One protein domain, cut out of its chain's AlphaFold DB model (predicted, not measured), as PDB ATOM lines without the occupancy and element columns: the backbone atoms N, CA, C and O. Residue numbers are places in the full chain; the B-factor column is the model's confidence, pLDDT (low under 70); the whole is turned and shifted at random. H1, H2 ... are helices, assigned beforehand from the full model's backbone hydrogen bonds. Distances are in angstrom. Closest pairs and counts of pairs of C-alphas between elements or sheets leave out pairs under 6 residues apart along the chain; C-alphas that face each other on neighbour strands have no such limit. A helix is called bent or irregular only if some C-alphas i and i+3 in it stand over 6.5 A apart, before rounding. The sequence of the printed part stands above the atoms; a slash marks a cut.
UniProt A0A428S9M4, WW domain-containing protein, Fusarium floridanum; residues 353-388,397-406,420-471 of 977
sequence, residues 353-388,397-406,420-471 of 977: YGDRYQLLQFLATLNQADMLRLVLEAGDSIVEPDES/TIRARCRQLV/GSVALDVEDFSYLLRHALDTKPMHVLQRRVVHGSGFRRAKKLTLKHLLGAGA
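AT A GLANCE: This is residues 353 to 388, 397 to 406 and 420 to 471 of the 977 residues of the protein "WW domain-containing protein" of Fusarium floridanum (UniProt A0A428S9M4). Four helical pieces, H1, H2, H4 and H5b, stand in a ring as an up-and-down bundle, each running against the one before it in the chain. H5 is sharply bent, and its first arm H5a stands across one end of the bundle, while the short helix H3 lies outside the bundle beside H1. The printed part has 98 residues with five named helices, H1 to H5 in order, and no named strand; the class is all helix. It is compact, with a radius of gyration of the C-alphas of 13.5 A, yet elongated in outline, spanning 47 by 27 by 20 A.

IN THESE COORDINATES: H1, residues 353 to 365, begins at C-alpha 353 (58.260, 114.717, 50.515) and is 18.2 A long. H2, residues 369 to 382, is 18.4 A long and irregular: C-alphas 377 and 380 are 9.1 A apart. H3 is residues 397 to 404, 10.4 A long, and H4 is residues 426 to 436, 15.4 A long. H5, residues 441 to 468, was assigned as one helix by its hydrogen bonds but is bent, with C-alphas 450 and 453 at 9.5 A. Its arms are H5a, residues 441 to 450, 14.6 A, and H5b, residues 453 to 468, 24.5 A, ending at C-alpha 468 (71.449, 118.957, 65.720). H5b is itself irregular, with C-alphas 453 and 456 at 7.5 A.

HOW THE PARTS SIT: The hub is H1, which touches H2, H3 and H4. H1 and H2 form a helical hairpin at a shallow tilt of 10 degrees, opposite ways; H1 touches H2 with residues 360 to 364 alone, and the closest C-alphas, of Leu 363 and Leu 372, are 5.6 A apart. H1 and H3 only just touch, with 3 pairs of C-alphas within 8 A, the closest being Gln 358 and Cys 402 at 7.6 A. H1 touches H4 with residues 360 to 365 alone, at a steep tilt of 41 degrees, the same way; the closest C-alphas, of Thr 365 and Ala 436, are 4.7 A apart. H2 touches H5b with residues 369 to 373 alone, the closest C-alphas being those of Ala 369 and Thr 462 at 4.4 A; their shallow tilt of 33 degrees is only just short of steep. H4 and H5b touch at a shallow tilt of 9 degrees, opposite ways, with the closest C-alphas, of Phe 429 and Leu 466, 6.4 A apart. H2 and H4 are apart. H5a is about perpendicular to H5b, at 74 degrees, and close but not clearly touching H1, with the closest C-alphas, of Thr 365 and His 443, 6.6 A apart. Every O i to N i+4 pair is within hydrogen-bond range in H1, H3, H4 and H5a, against 7 of 10 in H2 and 11 of 12 in H5b.

THE WHOLE: The C-alphas farthest apart, of Ser 388 and Ser 453, are 47.1 A from each other. Residues 389 to 396 are not printed, with 17.0 A between C-alphas 388 and 397, and residues 407 to 419 are not printed, with 21.7 A between C-alphas 406 and 420. The links H1 to H2 and H4 to H5 are tight. The mean pLDDT of the printed part is 73.4, and 37 residues are under 70: 385 to 388, 397 to 406, 420 to 426 and 439 to 454.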
ATOM      1  N   TYR A 353      58.049 114.509  49.082       75.25
ATOM      2  CA  TYR A 353      58.260 114.717  50.515       75.25
ATOM      3  C   TYR A 353      58.145 113.417  51.329       75.25
ATOM      4  O   TYR A 353      59.018 113.113  52.143       75.25
ATOM      5  N   GLY A 354      57.107 112.614  51.061       70.44
ATOM      6  CA  GLY A 354      56.909 111.320  51.719       70.44
ATOM      7  C   GLY A 354      58.092 110.367  51.523       70.44
ATOM      8  O   GLY A 354      58.477 109.672  52.462       70.44
ATOM      9  N   ASP A 355      58.729 110.405  50.349       76.69
ATOM     10  CA  ASP A 355      59.920 109.605  50.053       76.69
ATOM     11  C   ASP A 355      61.125 110.111  50.857       76.69
ATOM     12  O   ASP A 355      61.850 109.322  51.458       76.69
ATOM     13  N   ARG A 356      61.327 111.430  50.969       83.44
ATOM     14  CA  ARG A 356      62.393 111.974  51.828       83.44
ATOM     15  C   ARG A 356      62.211 111.550  53.284       83.44
ATOM     16  O   ARG A 356      63.188 111.163  53.925       83.44
ATOM     17  N   TYR A 357      60.989 111.609  53.807       77.56
ATOM     18  CA  TYR A 357      60.714 111.207  55.186       77.56
ATOM     19  C   TYR A 357      60.964 109.711  55.407       77.56
ATOM     20  O   TYR A 357      61.638 109.338  56.365       77.56
ATOM     21  N   GLN A 358      60.509 108.855  54.489       77.38
ATOM     22  CA  GLN A 358      60.797 107.418  54.532       77.38
ATOM     23  C   GLN A 358      62.296 107.126  54.443       77.38
ATOM     24  O   GLN A 358      62.786 106.239  55.139       77.38
ATOM     25  N   LEU A 359      63.034 107.873  53.619       82.25
ATOM     26  CA  LEU A 359      64.482 107.737  53.516       82.25
ATOM     27  C   LEU A 359      65.164 108.119  54.833       82.25
ATOM     28  O   LEU A 359      65.997 107.365  55.327       82.25
ATOM     29  N   LEU A 360      64.791 109.249  55.438       85.88
ATOM     30  CA  LEU A 360      65.304 109.662  56.748       85.88
ATOM     31  C   LEU A 360      64.969 108.636  57.834       85.88
ATOM     32  O   LEU A 360      65.840 108.289  58.628       85.88
ATOM     33  N   GLN A 361      63.742 108.113  57.839       80.38
ATOM     34  CA  GLN A 361      63.313 107.056  58.750       80.38
ATOM     35  C   GLN A 361      64.166 105.805  58.570       80.38
ATOM     36  O   GLN A 361      64.689 105.279  59.545       80.38
ATOM     37  N   PHE A 362      64.365 105.359  57.332       77.94
ATOM     38  CA  PHE A 362      65.189 104.202  57.011       77.94
ATOM     39  C   PHE A 362      66.645 104.375  57.473       77.94
ATOM     40  O   PHE A 362      67.195 103.508  58.156       77.94
ATOM     41  N   LEU A 363      67.256 105.517  57.152       86.50
ATOM     42  CA  LEU A 363      68.635 105.839  57.526       86.50
ATOM     43  C   LEU A 363      68.805 105.958  59.049       86.50
ATOM     44  O   LEU A 363      69.818 105.498  59.585       86.50
ATOM     45  N   ALA A 364      67.815 106.524  59.747       87.38
ATOM     46  CA  ALA A 364      67.771 106.570  61.205       87.38
ATOM     47  C   ALA A 364      67.638 105.159  61.797       87.38
ATOM     48  O   ALA A 364      68.442 104.780  62.644       87.38
ATOM     49  N   THR A 365      66.711 104.337  61.293       80.38
ATOM     50  CA  THR A 365      66.520 102.948  61.735       80.38
ATOM     51  C   THR A 365      67.789 102.118  61.590       80.38
ATOM     52  O   THR A 365      68.065 101.302  62.463       80.38
ATOM     53  N   LEU A 366      68.591 102.313  60.540       76.75
ATOM     54  CA  LEU A 366      69.844 101.573  60.330       76.75
ATOM     55  C   LEU A 366      71.096 102.256  60.906       76.75
ATOM     56  O   LEU A 366      72.200 101.731  60.753       76.75
ATOM     57  N   ASN A 367      70.955 103.402  61.574       84.56
ATOM     58  CA  ASN A 367      72.066 104.221  62.068       84.56
ATOM     59  C   ASN A 367      73.107 104.573  60.982       84.56
ATOM     60  O   ASN A 367      74.306 104.619  61.248       84.56
ATOM     61  N   GLN A 368      72.682 104.807  59.736       85.88
ATOM     62  CA  GLN A 368      73.574 105.238  58.651       85.88
ATOM     63  C   GLN A 368      73.860 106.744  58.750       85.88
ATOM     64  O   GLN A 368      73.343 107.550  57.978       85.88
ATOM     65  N   ALA A 369      74.683 107.117  59.732       92.19
ATOM     66  CA  ALA A 369      74.926 108.504  60.126       92.19
ATOM     67  C   ALA A 369      75.384 109.426  58.984       92.19
ATOM     68  O   ALA A 369      74.851 110.525  58.846       92.19
ATOM     69  N   ASP A 370      76.329 108.985  58.149       92.12
ATOM     70  CA  ASP A 370      76.893 109.831  57.090       92.12
ATOM     71  C   ASP A 370      75.868 110.130  55.987       92.12
ATOM     72  O   ASP A 370      75.692 111.285  55.600       92.12
ATOM     73  N   MET A 371      75.137 109.110  55.525       94.00
ATOM     74  CA  MET A 371      74.060 109.275  54.544       94.00
ATOM     75  C   MET A 371      72.901 110.095  55.120       94.00
ATOM     76  O   MET A 371      72.370 110.968  54.437       94.00
ATOM     77  N   LEU A 372      72.541 109.858  56.388       94.06
ATOM     78  CA  LEU A 372      71.520 110.633  57.093       94.06
ATOM     79  C   LEU A 372      71.890 112.117  57.114       94.06
ATOM     80  O   LEU A 372      71.079 112.958  56.734       94.06
ATOM     81  N   ARG A 373      73.132 112.436  57.493       95.31
ATOM     82  CA  ARG A 373      73.655 113.804  57.496       95.31
ATOM     83  C   ARG A 373      73.536 114.456  56.121       95.31
ATOM     84  O   ARG A 373      73.056 115.579  56.043       95.31
ATOM     85  N   LEU A 374      73.914 113.757  55.048       94.75
ATOM     86  CA  LEU A 374      73.824 114.296  53.686       94.75
ATOM     87  C   LEU A 374      72.381 114.648  53.289       94.75
ATOM     88  O   LEU A 374      72.155 115.686  52.668       94.75
ATOM     89  N   VAL A 375      71.398 113.819  53.657       92.62
ATOM     90  CA  VAL A 375      69.973 114.099  53.387       92.62
ATOM     91  C   VAL A 375      69.460 115.264  54.239       92.62
ATOM     92  O   VAL A 375      68.690 116.087  53.743       92.62
ATOM     93  N   LEU A 376      69.900 115.374  55.497       89.25
ATOM     94  CA  LEU A 376      69.570 116.506  56.371       89.25
ATOM     95  C   LEU A 376      70.154 117.822  55.829       89.25
ATOM     96  O   LEU A 376      69.422 118.801  55.712       89.25
ATOM     97  N   GLU A 377      71.427 117.827  55.423       90.81
ATOM     98  CA  GLU A 377      72.110 118.979  54.809       90.81
ATOM     99  C   GLU A 377      71.493 119.371  53.457       90.81
ATOM    100  O   GLU A 377      71.440 120.550  53.109       90.81
ATOM    101  N   ALA A 378      71.017 118.394  52.677       89.25
ATOM    102  CA  ALA A 378      70.326 118.660  51.421       89.25
ATOM    103  C   ALA A 378      68.982 119.380  51.631       89.25
ATOM    104  O   ALA A 378      68.553 120.126  50.746       89.25
ATOM    105  N   GLY A 379      68.333 119.201  52.783       84.81
ATOM    106  CA  GLY A 379      67.107 119.918  53.121       84.81
ATOM    107  C   GLY A 379      66.005 119.731  52.071       84.81
ATOM    108  O   GLY A 379      65.840 118.658  51.490       84.81
ATOM    109  N   ASP A 380      65.283 120.811  51.781       81.75
ATOM    110  CA  ASP A 380      64.197 120.818  50.790       81.75
ATOM    111  C   ASP A 380      64.705 120.884  49.337       81.75
ATOM    112  O   ASP A 380      63.924 120.784  48.397       81.75
ATOM    113  N   SER A 381      66.022 121.003  49.109       86.12
ATOM    114  CA  SER A 381      66.583 121.142  47.751       86.12
ATOM    115  C   SER A 381      66.394 119.905  46.865       86.12
ATOM    116  O   SER A 381      66.431 120.016  45.637       86.12
ATOM    117  N   ILE A 382      66.190 118.741  47.486       85.75
ATOM    118  CA  ILE A 382      65.953 117.449  46.827       85.75
ATOM    119  C   ILE A 382      64.463 117.113  46.700       85.75
ATOM    120  O   ILE A 382      64.135 116.073  46.134       85.75
ATOM    121  N   VAL A 383      63.572 117.961  47.226       83.31
ATOM    122  CA  VAL A 383      62.122 117.734  47.252       83.31
ATOM    123  C   VAL A 383      61.441 118.578  46.179       83.31
ATOM    124  O   VAL A 383      61.805 119.737  45.964       83.31
ATOM    125  N   GLU A 384      60.474 117.990  45.473       78.81
ATOM    126  CA  GLU A 384      59.659 118.712  44.490       78.81
ATOM    127  C   GLU A 384      58.943 119.897  45.174       78.81
ATOM    128  O   GLU A 384      58.280 119.694  46.194       78.81
ATOM    129  N   PRO A 385      59.118 121.141  44.680       65.81
ATOM    130  CA  PRO A 385      58.461 122.307  45.258       65.81
ATOM    131  C   PRO A 385      56.976 122.294  44.875       65.81
ATOM    132  O   PRO A 385      56.647 122.060  43.715       65.81
ATOM    133  N   ASP A 386      56.091 122.544  45.839       56.94
ATOM    134  CA  ASP A 386      54.642 122.511  45.613       56.94
ATOM    135  C   ASP A 386      54.138 123.644  44.709       56.94
ATOM    136  O   ASP A 386      54.580 124.790  44.820       56.94
ATOM    137  N   GLU A 387      53.121 123.340  43.897       49.00
ATOM    138  CA  GLU A 387      52.327 124.326  43.147       49.00
ATOM    139  C   GLU A 387      51.029 124.733  43.887       49.00
ATOM    140  O   GLU A 387      50.318 125.624  43.425       49.00
ATOM    141  N   SER A 388      50.676 124.118  45.031       46.75
ATOM    142  CA  SER A 388      49.416 124.396  45.756       46.75
ATOM    143  C   SER A 388      49.549 124.326  47.291       46.75
ATOM    144  O   SER A 388      50.179 123.406  47.805       46.75
ATOM    145  N   THR A 397      47.169 113.510  58.041       57.72
ATOM    146  CA  THR A 397      46.854 112.221  57.407       57.72
ATOM    147  C   THR A 397      48.098 111.546  56.819       57.72
ATOM    148  O   THR A 397      48.281 110.332  56.962       57.72
ATOM    149  N   ILE A 398      48.978 112.321  56.172       54.28
ATOM    150  CA  ILE A 398      50.259 111.833  55.642       54.28
ATOM    151  C   ILE A 398      51.156 111.370  56.792       54.28
ATOM    152  O   ILE A 398      51.651 110.241  56.773       54.28
ATOM    153  N   ARG A 399      51.305 112.205  57.828       57.88
ATOM    154  CA  ARG A 399      52.089 111.896  59.029       57.88
ATOM    155  C   ARG A 399      51.575 110.648  59.738       57.88
ATOM    156  O   ARG A 399      52.353 109.733  59.996       57.88
ATOM    157  N   ALA A 400      50.274 110.554  59.993       57.06
ATOM    158  CA  ALA A 400      49.641 109.404  60.627       57.06
ATOM    159  C   ALA A 400      49.889 108.109  59.842       57.06
ATOM    160  O   ALA A 400      50.247 107.094  60.439       57.06
ATOM    161  N   ARG A 401      49.805 108.138  58.505       53.72
ATOM    162  CA  ARG A 401      50.117 106.969  57.662       53.72
ATOM    163  C   ARG A 401      51.600 106.607  57.682       53.72
ATOM    164  O   ARG A 401      51.926 105.436  57.856       53.72
ATOM    165  N   CYS A 402      52.499 107.590  57.597       51.22
ATOM    166  CA  CYS A 402      53.939 107.377  57.772       51.22
ATOM    167  C   CYS A 402      54.280 106.794  59.158       51.22
ATOM    168  O   CYS A 402      55.225 106.018  59.292       51.22
ATOM    169  N   ARG A 403      53.482 107.110  60.186       52.75
ATOM    170  CA  ARG A 403      53.625 106.561  61.541       52.75
ATOM    171  C   ARG A 403      53.039 105.150  61.699       52.75
ATOM    172  O   ARG A 403      53.608 104.348  62.435       52.75
ATOM    173  N   GLN A 404      51.944 104.825  61.005       43.06
ATOM    174  CA  GLN A 404      51.259 103.521  61.071       43.06
ATOM    175  C   GLN A 404      51.992 102.379  60.349       43.06
ATOM    176  O   GLN A 404      51.823 101.221  60.729       43.06
ATOM    177  N   LEU A 405      52.854 102.684  59.373       40.75
ATOM    178  CA  LEU A 405      53.624 101.716  58.563       40.75
ATOM    179  C   LEU A 405      54.622 100.831  59.352       40.75
ATOM    180  O   LEU A 405      55.438 100.122  58.773       40.75
ATOM    181  N   VAL A 406      54.575 100.856  60.683       39.47
ATOM    182  CA  VAL A 406      55.516 100.186  61.588       39.47
ATOM    183  C   VAL A 406      54.946  98.883  62.174       39.47
ATOM    184  O   VAL A 406      55.720  98.085  62.716       39.47
ATOM    185  N   GLY A 420      52.794 116.917  48.301       44.19
ATOM    186  CA  GLY A 420      52.719 117.862  49.399       44.19
ATOM    187  C   GLY A 420      54.017 118.055  50.158       44.19
ATOM    188  O   GLY A 420      54.508 117.120  50.786       44.19
ATOM    189  N   SER A 421      54.566 119.264  50.103       42.81
ATOM    190  CA  SER A 421      55.752 119.680  50.852       42.81
ATOM    191  C   SER A 421      55.368 120.199  52.243       42.81
ATOM    192  O   SER A 421      54.513 121.071  52.392       42.81
ATOM    193  N   VAL A 422      56.014 119.670  53.282       51.38
ATOM    194  CA  VAL A 422      55.977 120.218  54.646       51.38
ATOM    195  C   VAL A 422      57.425 120.284  55.126       51.38
ATOM    196  O   VAL A 422      58.194 119.363  54.880       51.38
ATOM    197  N   ALA A 423      57.849 121.373  55.763       60.81
ATOM    198  CA  ALA A 423      59.151 121.378  56.428       60.81
ATOM    199  C   ALA A 423      59.076 120.445  57.648       60.81
ATOM    200  O   ALA A 423      58.120 120.529  58.414       60.81
ATOM    201  N   LEU A 424      60.068 119.566  57.824       68.69
ATOM    202  CA  LEU A 424      60.140 118.708  59.011       68.69
ATOM    203  C   LEU A 424      60.201 119.581  60.265       68.69
ATOM    204  O   LEU A 424      61.024 120.497  60.338       68.69
ATOM    205  N   ASP A 425      59.342 119.294  61.238       69.06
ATOM    206  CA  ASP A 425      59.336 119.972  62.530       69.06
ATOM    207  C   ASP A 425      60.057 119.149  63.611       69.06
ATOM    208  O   ASP A 425      60.575 118.056  63.373       69.06
ATOM    209  N   VAL A 426      60.114 119.712  64.820       68.31
ATOM    210  CA  VAL A 426      60.736 119.081  65.993       68.31
ATOM    211  C   VAL A 426      60.135 117.699  66.271       68.31
ATOM    212  O   VAL A 426      60.871 116.772  66.602       68.31
ATOM    213  N   GLU A 427      58.821 117.527  66.095       70.00
ATOM    214  CA  GLU A 427      58.127 116.270  66.388       70.00
ATOM    215  C   GLU A 427      58.483 115.176  65.376       70.00
ATOM    216  O   GLU A 427      58.719 114.023  65.757       70.00
ATOM    217  N   ASP A 428      58.574 115.534  64.095       74.19
ATOM    218  CA  ASP A 428      59.018 114.636  63.033       74.19
ATOM    219  C   ASP A 428      60.462 114.155  63.300       74.19
ATOM    220  O   ASP A 428      60.756 112.959  63.191       74.19
ATOM    221  N   PHE A 429      61.360 115.040  63.753       79.81
ATOM    222  CA  PHE A 429      62.726 114.659  64.135       79.81
ATOM    223  C   PHE A 429      62.798 113.821  65.421       79.81
ATOM    224  O   PHE A 429      63.564 112.853  65.465       79.81
ATOM    225  N   SER A 430      61.987 114.111  66.442       79.62
ATOM    226  CA  SER A 430      61.870 113.261  67.640       79.62
ATOM    227  C   SER A 430      61.314 111.873  67.302       79.62
ATOM    228  O   SER A 430      61.746 110.859  67.853       79.62
ATOM    229  N   TYR A 431      60.422 111.773  66.313       76.81
ATOM    230  CA  TYR A 431      59.959 110.483  65.812       76.81
ATOM    231  C   TYR A 431      61.080 109.690  65.124       76.81
ATOM    232  O   TYR A 431      61.225 108.494  65.386       76.81
ATOM    233  N   LEU A 432      61.906 110.339  64.296       81.50
ATOM    234  CA  LEU A 432      63.102 109.720  63.709       81.50
ATOM    235  C   LEU A 432      64.101 109.270  64.787       81.50
ATOM    236  O   LEU A 432      64.701 108.200  64.662       81.50
ATOM    237  N   LEU A 433      64.227 110.034  65.877       84.81
ATOM    238  CA  LEU A 433      65.043 109.664  67.029       84.81
ATOM    239  C   LEU A 433      64.564 108.345  67.649       84.81
ATOM    240  O   LEU A 433      65.376 107.457  67.892       84.81
ATOM    241  N   ARG A 434      63.248 108.149  67.800       81.31
ATOM    242  CA  ARG A 434      62.681 106.869  68.267       81.31
ATOM    243  C   ARG A 434      63.026 105.694  67.342       81.31
ATOM    244  O   ARG A 434      63.286 104.604  67.843       81.31
ATOM    245  N   HIS A 435      63.065 105.894  66.025       79.19
ATOM    246  CA  HIS A 435      63.485 104.848  65.074       79.19
ATOM    247  C   HIS A 435      64.961 104.472  65.226       79.19
ATOM    248  O   HIS A 435      65.301 103.289  65.173       79.19
ATOM    249  N   ALA A 436      65.831 105.443  65.503       84.88
ATOM    250  CA  ALA A 436      67.237 105.175  65.822       84.88
ATOM    251  C   ALA A 436      67.412 104.372  67.131       84.88
ATOM    252  O   ALA A 436      68.380 103.621  67.275       84.88
ATOM    253  N   LEU A 437      66.456 104.485  68.063       78.75
ATOM    254  CA  LEU A 437      66.408 103.735  69.328       78.75
ATOM    255  C   LEU A 437      65.678 102.387  69.228       78.75
ATOM    256  O   LEU A 437      65.614 101.660  70.218       78.75
ATOM    257  N   ASP A 438      65.093 102.056  68.074       71.69
ATOM    258  CA  ASP A 438      64.268 100.855  67.940       71.69
ATOM    259  C   ASP A 438      65.090  99.583  68.202       71.69
ATOM    260  O   ASP A 438      66.170  99.398  67.637       71.69
ATOM    261  N   THR A 439      64.568  98.708  69.060       60.16
ATOM    262  CA  THR A 439      65.198  97.454  69.496       60.16
ATOM    263  C   THR A 439      64.609  96.229  68.807       60.16
ATOM    264  O   THR A 439      64.952  95.097  69.157       60.16
ATOM    265  N   LYS A 440      63.749  96.424  67.794       59.22
ATOM    266  CA  LYS A 440      63.254  95.325  66.962       59.22
ATOM    267  C   LYS A 440      64.420  94.443  66.495       59.22
ATOM    268  O   LYS A 440      65.354  94.957  65.870       59.22
ATOM    269  N   PRO A 441      64.346  93.111  66.701       49.31
ATOM    270  CA  PRO A 441      65.454  92.203  66.413       49.31
ATOM    271  C   PRO A 441      66.049  92.369  65.010       49.31
ATOM    272  O   PRO A 441      67.261  92.314  64.839       49.31
ATOM    273  N   MET A 442      65.215  92.612  63.993       50.25
ATOM    274  CA  MET A 442      65.683  92.774  62.610       50.25
ATOM    275  C   MET A 442      66.528  94.035  62.408       50.25
ATOM    276  O   MET A 442      67.577  93.961  61.772       50.25
ATOM    277  N   HIS A 443      66.126  95.162  62.996       60.38
ATOM    278  CA  HIS A 443      66.847  96.428  62.866       60.38
ATOM    279  C   HIS A 443      68.211  96.353  63.560       60.38
ATOM    280  O   HIS A 443      69.232  96.720  62.973       60.38
ATOM    281  N   VAL A 444      68.248  95.776  64.766       55.78
ATOM    282  CA  VAL A 444      69.482  95.541  65.534       55.78
ATOM    283  C   VAL A 444      70.479  94.683  64.744       55.78
ATOM    284  O   VAL A 444      71.673  94.989  64.680       55.78
ATOM    285  N   LEU A 445      69.999  93.618  64.094       51.06
ATOM    286  CA  LEU A 445      70.841  92.742  63.276       51.06
ATOM    287  C   LEU A 445      71.420  93.455  62.056       51.06
ATOM    288  O   LEU A 445      72.616  93.342  61.788       51.06
ATOM    289  N   GLN A 446      70.602  94.207  61.326       55.12
ATOM    290  CA  GLN A 446      71.066  94.909  60.133       55.12
ATOM    291  C   GLN A 446      72.058  96.016  60.458       55.12
ATOM    292  O   GLN A 446      73.073  96.129  59.778       55.12
ATOM    293  N   ARG A 447      71.831  96.779  61.533       66.75
ATOM    294  CA  ARG A 447      72.814  97.752  62.030       66.75
ATOM    295  C   ARG A 447      74.181  97.098  62.233       66.75
ATOM    296  O   ARG A 447      75.203  97.671  61.868       66.75
ATOM    297  N   ARG A 448      74.215  95.873  62.765       56.44
ATOM    298  CA  ARG A 448      75.460  95.112  62.939       56.44
ATOM    299  C   ARG A 448      76.063  94.613  61.629       56.44
ATOM    300  O   ARG A 448      77.284  94.632  61.515       56.44
ATOM    301  N   VAL A 449      75.253  94.202  60.652       52.81
ATOM    302  CA  VAL A 449      75.739  93.851  59.301       52.81
ATOM    303  C   VAL A 449      76.407  95.059  58.645       52.81
ATOM    304  O   VAL A 449      77.485  94.927  58.071       52.81
ATOM    305  N   VAL A 450      75.768  96.223  58.747       59.16
ATOM    306  CA  VAL A 450      76.220  97.464  58.113       59.16
ATOM    307  C   VAL A 450      77.477  98.002  58.796       59.16
ATOM    308  O   VAL A 450      78.452  98.321  58.121       59.16
ATOM    309  N   HIS A 451      77.481  98.085  60.129       63.91
ATOM    310  CA  HIS A 451      78.519  98.821  60.862       63.91
ATOM    311  C   HIS A 451      79.596  97.942  61.497       63.91
ATOM    312  O   HIS A 451      80.688  98.433  61.785       63.91
ATOM    313  N   GLY A 452      79.323  96.661  61.758       58.78
ATOM    314  CA  GLY A 452      80.243  95.783  62.483       58.78
ATOM    315  C   GLY A 452      80.691  96.387  63.821       58.78
ATOM    316  O   GLY A 452      79.865  96.737  64.665       58.78
ATOM    317  N   SER A 453      82.006  96.541  64.011       57.28
ATOM    318  CA  SER A 453      82.601  97.187  65.195       57.28
ATOM    319  C   SER A 453      82.404  98.708  65.245       57.28
ATOM    320  O   SER A 453      82.558  99.307  66.302       57.28
ATOM    321  N   GLY A 454      82.037  99.350  64.132       64.19
ATOM    322  CA  GLY A 454      81.773 100.789  64.053       64.19
ATOM    323  C   GLY A 454      80.401 101.211  64.588       64.19
ATOM    324  O   GLY A 454      80.081 102.398  64.568       64.19
ATOM    325  N   PHE A 455      79.588 100.267  65.072       73.12
ATOM    326  CA  PHE A 455      78.199 100.506  65.463       73.12
ATOM    327  C   PHE A 455      78.033 101.610  66.517       73.12
ATOM    328  O   PHE A 455      77.221 102.515  66.324       73.12
ATOM    329  N   ARG A 456      78.820 101.580  67.605       75.69
ATOM    330  CA  ARG A 456      78.732 102.582  68.686       75.69
ATOM    331  C   ARG A 456      78.938 103.997  68.147       75.69
ATOM    332  O   ARG A 456      78.181 104.911  68.475       75.69
ATOM    333  N   ARG A 457      79.932 104.162  67.268       84.25
ATOM    334  CA  ARG A 457      80.213 105.425  66.581       84.25
ATOM    335  C   ARG A 457      79.058 105.825  65.667       84.25
ATOM    336  O   ARG A 457      78.633 106.975  65.730       84.25
ATOM    337  N   ALA A 458      78.554 104.901  64.852       84.19
ATOM    338  CA  ALA A 458      77.454 105.157  63.928       84.19
ATOM    339  C   ALA A 458      76.190 105.623  64.669       84.19
ATOM    340  O   ALA A 458      75.670 106.694  64.373       84.19
ATOM    341  N   LYS A 459      75.777 104.904  65.720       88.62
ATOM    342  CA  LYS A 459      74.640 105.276  66.576       88.62
ATOM    343  C   LYS A 459      74.835 106.650  67.217       88.62
ATOM    344  O   LYS A 459      73.968 107.510  67.097       88.62
ATOM    345  N   LYS A 460      75.999 106.902  67.830       91.19
ATOM    346  CA  LYS A 460      76.319 108.204  68.442       91.19
ATOM    347  C   LYS A 460      76.220 109.354  67.440       91.19
ATOM    348  O   LYS A 460      75.678 110.403  67.775       91.19
ATOM    349  N   LEU A 461      76.734 109.172  66.223       93.44
ATOM    350  CA  LEU A 461      76.656 110.185  65.171       93.44
ATOM    351  C   LEU A 461      75.218 110.383  64.679       93.44
ATOM    352  O   LEU A 461      74.779 111.524  64.596       93.44
ATOM    353  N   THR A 462      74.463 109.307  64.437       93.94
ATOM    354  CA  THR A 462      73.042 109.377  64.060       93.94
ATOM    355  C   THR A 462      72.231 110.182  65.073       93.94
ATOM    356  O   THR A 462      71.552 111.130  64.687       93.94
ATOM    357  N   LEU A 463      72.357 109.868  66.367       94.62
ATOM    358  CA  LEU A 463      71.652 110.590  67.429       94.62
ATOM    359  C   LEU A 463      72.068 112.069  67.470       94.62
ATOM    360  O   LEU A 463      71.210 112.945  67.513       94.62
ATOM    361  N   LYS A 464      73.370 112.371  67.366       94.12
ATOM    362  CA  LYS A 464      73.863 113.758  67.325       94.12
ATOM    363  C   LYS A 464      73.361 114.542  66.112       94.12
ATOM    364  O   LYS A 464      73.056 115.721  66.255       94.12
ATOM    365  N   HIS A 465      73.273 113.919  64.937       93.50
ATOM    366  CA  HIS A 465      72.739 114.569  63.738       93.50
ATOM    367  C   HIS A 465      71.251 114.887  63.879       93.50
ATOM    368  O   HIS A 465      70.842 115.983  63.510       93.50
ATOM    369  N   LEU A 466      70.461 113.978  64.458       90.56
ATOM    370  CA  LEU A 466      69.036 114.213  64.706       90.56
ATOM    371  C   LEU A 466      68.808 115.310  65.755       90.56
ATOM    372  O   LEU A 466      67.997 116.204  65.526       90.56
ATOM    373  N   LEU A 467      69.570 115.311  66.855       90.31
ATOM    374  CA  LEU A 467      69.520 116.390  67.853       90.31
ATOM    375  C   LEU A 467      69.943 117.739  67.251       90.31
ATOM    376  O   LEU A 467      69.284 118.749  67.472       90.31
ATOM    377  N   GLY A 468      71.003 117.757  66.434       86.75
ATOM    378  CA  GLY A 468      71.449 118.957  65.720       86.75
ATOM    379  C   GLY A 468      70.451 119.465  64.672       86.75
ATOM    380  O   GLY A 468      70.445 120.656  64.375       86.75
ATOM    381  N   ALA A 469      69.595 118.587  64.140       84.69
ATOM    382  CA  ALA A 469      68.501 118.943  63.238       84.69
ATOM    383  C   ALA A 469      67.257 119.482  63.969       84.69
ATOM    384  O   ALA A 469      66.347 119.983  63.313       84.69
ATOM    385  N   GLY A 470      67.227 119.416  65.305       84.38
ATOM    386  CA  GLY A 470      66.135 119.933  66.128       84.38
ATOM    387  C   GLY A 470      65.273 118.871  66.809       84.38
ATOM    388  O   GLY A 470      64.223 119.235  67.323       84.38
ATOM    389  N   ALA A 471      65.675 117.593  66.839       85.12
ATOM    390  CA  ALA A 471      64.988 116.589  67.656       85.12
ATOM    391  C   ALA A 471      65.065 116.950  69.151       85.12
ATOM    392  O   ALA A 471      66.137 117.299  69.650       85.12
TER     393      ALA A 471